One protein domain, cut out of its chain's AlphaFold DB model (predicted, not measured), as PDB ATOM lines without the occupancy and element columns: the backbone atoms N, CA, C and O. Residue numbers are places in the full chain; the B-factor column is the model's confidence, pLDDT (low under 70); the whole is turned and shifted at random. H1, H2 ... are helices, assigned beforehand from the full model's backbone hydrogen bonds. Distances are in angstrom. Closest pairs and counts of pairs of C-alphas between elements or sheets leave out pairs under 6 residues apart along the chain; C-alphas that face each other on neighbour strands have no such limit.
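This is residues 222 to 266 of the 266 residues of the protein "Pentapeptide repeat-containing protein" of Chloroflexi bacterium (UniProt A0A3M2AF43). What shape does the printed part make? Three short helices make a U: H2 lies across its base, with H1 and H3 as its two sides, H2 crosswise to both. Residues 222 to 226 run across the mouth of the U to H1, and a tail with no named element follows H3. What is it made of, and how large is it? The printed part has 45 residues, of which 23 are in the named helices H1, H2 and H3, in that order along the chain, with no named strand; its class is all helix. It is compact, with a radius of gyration of the C-alphas of 9.7 A, and elongated, with spans of 29 by 17 by 16 A.

How does the first helix stand to the second? H1, residues 227 to 235, and H2, residues 243 to 249, are close but not clearly touching; their closest C-alphas, of Ala 233 and Phe 249, are 6.7 A apart. Their lines are about perpendicular, at 86 degrees. Where does the third helix come in? H3, residues 254 to 260, touches H2, with the closest C-alphas, of Ala 247 and Leu 254, 5.2 A apart. Their lines are about perpendicular, at 83 degrees, while H1 and H3 are apart. Are the helix backbones well formed? Every O i to N i+4 pair is within hydrogen-bond range in H1, H2 and H3.

Where does H1 lie? It runs 12.4 A from C-alpha 227 at (224.138, 350.436, 388.351) to C-alpha 235. Where are H2 and H3? H2 is 9.6 A long from C-alpha 243 to C-alpha 249, and H3 is 9.7 A long, ending with C-alpha 260 at (215.383, 354.789, 375.345).

How far does it reach? The two C-alphas farthest apart, of Thr 235 and Thr 266, are 29.5 A apart. Is it unbroken? The printed part has no cut; the link from H1 to H2 is short, and that from H2 to H3 is tight. Where is confidence low? Residues 264 to 266 are under 70 in pLDDT, and the mean of the printed part is 92.8.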
ATOM      1  N   GLY A 222     218.054 349.149 378.372       95.88
ATOM      2  CA  GLY A 222     218.952 349.966 379.186       95.88
ATOM      3  C   GLY A 222     218.405 351.338 379.590       95.88
ATOM      4  O   GLY A 222     219.164 352.120 380.167       95.88
ATOM      5  N   ARG A 223     217.119 351.644 379.337       95.50
ATOM      6  CA  ARG A 223     216.491 352.958 379.622       95.50
ATOM      7  C   ARG A 223     216.681 353.482 381.046       95.50
ATOM      8  O   ARG A 223     216.646 354.689 381.260       95.50
ATOM      9  N   PHE A 224     216.865 352.596 382.026       95.56
ATOM     10  CA  PHE A 224     217.011 352.983 383.432       95.56
ATOM     11  C   PHE A 224     218.464 353.217 383.854       95.56
ATOM     12  O   PHE A 224     218.687 353.716 384.952       95.56
ATOM     13  N   GLN A 225     219.443 352.867 383.008       94.81
ATOM     14  CA  GLN A 225     220.875 352.968 383.311       94.81
ATOM     15  C   GLN A 225     221.234 352.367 384.683       94.81
ATOM     16  O   GLN A 225     221.920 352.995 385.492       94.81
ATOM     17  N   LEU A 226     220.739 351.154 384.954       97.00
ATOM     18  CA  LEU A 226     220.875 350.542 386.274       97.00
ATOM     19  C   LEU A 226     222.352 350.321 386.652       97.00
ATOM     20  O   LEU A 226     223.143 349.888 385.805       97.00
ATOM     21  N   PRO A 227     222.747 350.569 387.916       96.12
ATOM     22  CA  PRO A 227     224.138 350.436 388.351       96.12
ATOM     23  C   PRO A 227     224.726 349.044 388.098       96.12
ATOM     24  O   PRO A 227     225.862 348.936 387.622       96.12
ATOM     25  N   GLY A 228     223.958 347.988 388.374       97.00
ATOM     26  CA  GLY A 228     224.382 346.611 388.174       97.00
ATOM     27  C   GLY A 228     224.580 346.261 386.700       97.00
ATOM     28  O   GLY A 228     225.560 345.585 386.379       97.00
ATOM     29  N   ASP A 229     223.726 346.762 385.801       97.31
ATOM     30  CA  ASP A 229     223.877 346.560 384.352       97.31
ATOM     31  C   ASP A 229     225.143 347.261 383.829       97.31
ATOM     32  O   ASP A 229     225.933 346.669 383.090       97.31
ATOM     33  N   LEU A 230     225.391 348.508 384.252       97.00
ATOM     34  CA  LEU A 230     226.582 349.273 383.853       97.00
ATOM     35  C   LEU A 230     227.873 348.640 384.382       97.00
ATOM     36  O   LEU A 230     228.902 348.652 383.697       97.00
ATOM     37  N   LEU A 231     227.843 348.097 385.602       97.00
ATOM     38  CA  LEU A 231     228.967 347.353 386.161       97.00
ATOM     39  C   LEU A 231     229.219 346.076 385.356       97.00
ATOM     40  O   LEU A 231     230.364 345.814 384.983       97.00
ATOM     41  N   LEU A 232     228.164 345.321 385.040       96.56
ATOM     42  CA  LEU A 232     228.270 344.105 384.238       96.56
ATOM     43  C   LEU A 232     228.847 344.404 382.846       96.56
ATOM     44  O   LEU A 232     229.786 343.729 382.420       96.56
ATOM     45  N   ALA A 233     228.386 345.472 382.192       97.25
ATOM     46  CA  ALA A 233     228.927 345.934 380.915       97.25
ATOM     47  C   ALA A 233     230.442 346.197 380.994       97.25
ATOM     48  O   ALA A 233     231.197 345.685 380.164       97.25
ATOM     49  N   ARG A 234     230.916 346.899 382.036       97.00
ATOM     50  CA  ARG A 234     232.359 347.129 382.262       97.00
ATOM     51  C   ARG A 234     233.126 345.823 382.434       97.00
ATOM     52  O   ARG A 234     234.201 345.671 381.856       97.00
ATOM     53  N   THR A 235     232.589 344.888 383.220       96.38
ATOM     54  CA  THR A 235     233.233 343.580 383.437       96.38
ATOM     55  C   THR A 235     233.275 342.729 382.171       96.38
ATOM     56  O   THR A 235     234.212 341.961 381.991       96.38
ATOM     57  N   ALA A 236     232.318 342.922 381.263       95.62
ATOM     58  CA  ALA A 236     232.274 342.295 379.946       95.62
ATOM     59  C   ALA A 236     233.051 343.085 378.867       95.62
ATOM     60  O   ALA A 236     232.904 342.806 377.680       95.62
ATOM     61  N   HIS A 237     233.888 344.053 379.262       96.62
ATOM     62  CA  HIS A 237     234.704 344.897 378.377       96.62
ATOM     63  C   HIS A 237     233.923 345.816 377.421       96.62
ATOM     64  O   HIS A 237     234.485 346.316 376.445       96.62
ATOM     65  N   PHE A 238     232.657 346.107 377.719       96.62
ATOM     66  CA  PHE A 238     231.914 347.179 377.060       96.62
ATOM     67  C   PHE A 238     232.201 348.520 377.744       96.62
ATOM     68  O   PHE A 238     232.373 348.595 378.962       96.62
ATOM     69  N   ASN A 239     232.251 349.596 376.959       95.62
ATOM     70  CA  ASN A 239     232.380 350.955 377.475       95.62
ATOM     71  C   ASN A 239     230.981 351.551 377.714       95.62
ATOM     72  O   ASN A 239     230.292 351.822 376.733       95.62
ATOM     73  N   PRO A 240     230.567 351.830 378.966       93.81
ATOM     74  CA  PRO A 240     229.234 352.376 379.236       93.81
ATOM     75  C   PRO A 240     228.987 353.780 378.686       93.81
ATOM     76  O   PRO A 240     227.844 354.209 378.600       93.81
ATOM     77  N   ASN A 241     230.052 354.495 378.316       92.75
ATOM     78  CA  ASN A 241     229.957 355.820 377.711       92.75
ATOM     79  C   ASN A 241     229.821 355.768 376.179       92.75
ATOM     80  O   ASN A 241     229.690 356.818 375.556       92.75
ATOM     81  N   ASP A 242     229.911 354.584 375.566       95.38
ATOM     82  CA  ASP A 242     229.746 354.384 374.125       95.38
ATOM     83  C   ASP A 242     228.349 353.795 373.842       95.38
ATOM     84  O   ASP A 242     228.112 352.615 374.129       95.38
ATOM     85  N   PRO A 243     227.417 354.574 373.255       94.56
ATOM     86  CA  PRO A 243     226.071 354.094 372.952       94.56
ATOM     87  C   PRO A 243     226.037 352.886 372.012       94.56
ATOM     88  O   PRO A 243     225.155 352.039 372.137       94.56
ATOM     89  N   VAL A 244     227.002 352.760 371.095       96.25
ATOM     90  CA  VAL A 244     227.083 351.613 370.177       96.25
ATOM     91  C   VAL A 244     227.483 350.354 370.937       96.25
ATOM     92  O   VAL A 244     226.933 349.278 370.691       96.25
ATOM     93  N   ALA A 245     228.418 350.483 371.881       96.88
ATOM     94  CA  ALA A 245     228.802 349.389 372.765       96.88
ATOM     95  C   ALA A 245     227.622 348.953 373.646       96.88
ATOM     96  O   ALA A 245     227.357 347.757 373.754       96.88
ATOM     97  N   MET A 246     226.874 349.904 374.211       97.06
ATOM     98  CA  MET A 246     225.735 349.592 375.076       97.06
ATOM     99  C   MET A 246     224.538 349.010 374.319       97.06
ATOM    100  O   MET A 246     223.930 348.060 374.806       97.06
ATOM    101  N   ALA A 247     224.245 349.481 373.105       96.75
ATOM    102  CA  ALA A 247     223.221 348.870 372.256       96.75
ATOM    103  C   ALA A 247     223.537 347.393 371.954       96.75
ATOM    104  O   ALA A 247     222.654 346.538 372.020       96.75
ATOM    105  N   ARG A 248     224.815 347.068 371.702       97.19
ATOM    106  CA  ARG A 248     225.274 345.677 371.538       97.19
ATOM    107  C   ARG A 248     225.167 344.871 372.829       97.19
ATOM    108  O   ARG A 248     224.744 343.726 372.767       97.19
ATOM    109  N   PHE A 249     225.535 345.460 373.967       97.50
ATOM    110  CA  PHE A 249     225.443 344.810 375.276       97.50
ATOM    111  C   PHE A 249     224.001 344.420 375.630       97.50
ATOM    112  O   PHE A 249     223.765 343.307 376.083       97.50
ATOM    113  N   TYR A 250     223.033 345.303 375.373       97.12
ATOM    114  CA  TYR A 250     221.612 345.012 375.589       97.12
ATOM    115  C   TYR A 250     220.959 344.233 374.440       97.12
ATOM    116  O   TYR A 250     219.777 343.907 374.534       97.12
ATOM    117  N   GLU A 251     221.699 343.920 373.373       96.94
ATOM    118  CA  GLU A 251     221.203 343.238 372.170       96.94
ATOM    119  C   GLU A 251     219.967 343.919 371.547       96.94
ATOM    120  O   GLU A 251     219.007 343.264 371.132       96.94
ATOM    121  N   VAL A 252     219.987 345.252 371.468       96.56
ATOM    122  CA  VAL A 252     218.926 346.066 370.852       96.56
ATOM    123  C   VAL A 252     219.483 346.932 369.716       96.56
ATOM    124  O   VAL A 252     220.677 347.250 369.706       96.56
ATOM    125  N   PRO A 253     218.654 347.343 368.737       96.69
ATOM    126  CA  PRO A 253     219.078 348.309 367.728       96.69
ATOM    127  C   PRO A 253     219.579 349.611 368.364       96.69
ATOM    128  O   PRO A 253     219.030 350.068 369.369       96.69
ATOM    129  N   LEU A 254     220.589 350.237 367.752       96.12
ATOM    130  CA  LEU A 254     221.162 351.494 368.250       96.12
ATOM    131  C   LEU A 254     220.098 352.586 368.396       96.12
ATOM    132  O   LEU A 254     220.059 353.252 369.423       96.12
ATOM    133  N   ASP A 255     219.204 352.725 367.417       95.56
ATOM    134  CA  ASP A 255     218.138 353.729 367.459       95.56
ATOM    135  C   ASP A 255     217.188 353.505 368.641       95.56
ATOM    136  O   ASP A 255     216.782 354.461 369.297       95.56
ATOM    137  N   THR A 256     216.877 352.243 368.956       95.25
ATOM    138  CA  THR A 256     216.061 351.874 370.121       95.25
ATOM    139  C   THR A 256     216.763 352.258 371.417       95.25
ATOM    140  O   THR A 256     216.151 352.895 372.267       95.25
ATOM    141  N   TYR A 257     218.053 351.934 371.544       95.88
ATOM    142  CA  TYR A 257     218.852 352.315 372.710       95.88
ATOM    143  C   TYR A 257     218.935 353.839 372.878       95.88
ATOM    144  O   TYR A 257     218.694 354.352 373.966       95.88
ATOM    145  N   LEU A 258     219.233 354.575 371.800       95.00
ATOM    146  CA  LEU A 258     219.336 356.037 371.820       95.00
ATOM    147  C   LEU A 258     218.008 356.687 372.229       95.00
ATOM    148  O   LEU A 258     217.994 357.520 373.135       95.00
ATOM    149  N   GLN A 259     216.890 356.251 371.638       94.50
ATOM    150  CA  GLN A 259     215.552 356.715 372.022       94.50
ATOM    151  C   GLN A 259     215.251 356.426 373.497       94.50
ATOM    152  O   GLN A 259     214.743 357.298 374.201       94.50
ATOM    153  N   ALA A 260     215.604 355.229 373.973       92.44
ATOM    154  CA  ALA A 260     215.383 354.789 375.345       92.44
ATOM    155  C   ALA A 260     216.103 355.667 376.382       92.44
ATOM    156  O   ALA A 260     215.547 355.939 377.446       92.44
ATOM    157  N   ILE A 261     217.305 356.155 376.061       92.25
ATOM    158  CA  ILE A 261     218.080 357.063 376.925       92.25
ATOM    159  C   ILE A 261     217.827 358.556 376.642       92.25
ATOM    160  O   ILE A 261     218.490 359.410 377.230       92.25
ATOM    161  N   GLY A 262     216.888 358.890 375.750       88.19
ATOM    162  CA  GLY A 262     216.535 360.274 375.414       88.19
ATOM    163  C   GLY A 262     217.533 360.998 374.500       88.19
ATOM    164  O   GLY A 262     217.551 362.228 374.468       88.19
ATOM    165  N   MET A 263     218.363 360.262 373.757       82.19
ATOM    166  CA  MET A 263     219.233 360.800 372.709       82.19
ATOM    167  C   MET A 263     218.556 360.650 371.339       82.19
ATOM    168  O   MET A 263     218.142 359.562 370.953       82.19
ATOM    169  N   ASN A 264     218.453 361.735 370.571       63.91
ATOM    170  CA  ASN A 264     217.969 361.645 369.193       63.91
ATOM    171  C   ASN A 264     219.079 361.093 368.290       63.91
ATOM    172  O   ASN A 264     220.197 361.607 368.316       63.91
ATOM    173  N   ALA A 265     218.762 360.085 367.473       56.75
ATOM    174  CA  ALA A 265     219.624 359.661 366.375       56.75
ATOM    175  C   ALA A 265     219.729 360.819 365.365       56.75
ATOM    176  O   ALA A 265     218.718 361.235 364.796       56.75
ATOM    177  N   THR A 266     220.922 361.400 365.230       49.38
ATOM    178  CA  THR A 266     221.237 362.466 364.263       49.38
ATOM    179  C   THR A 266     221.578 361.901 362.900       49.38
ATOM    180  O   THR A 266     222.382 360.941 362.882       49.38
TER     181      THR A 266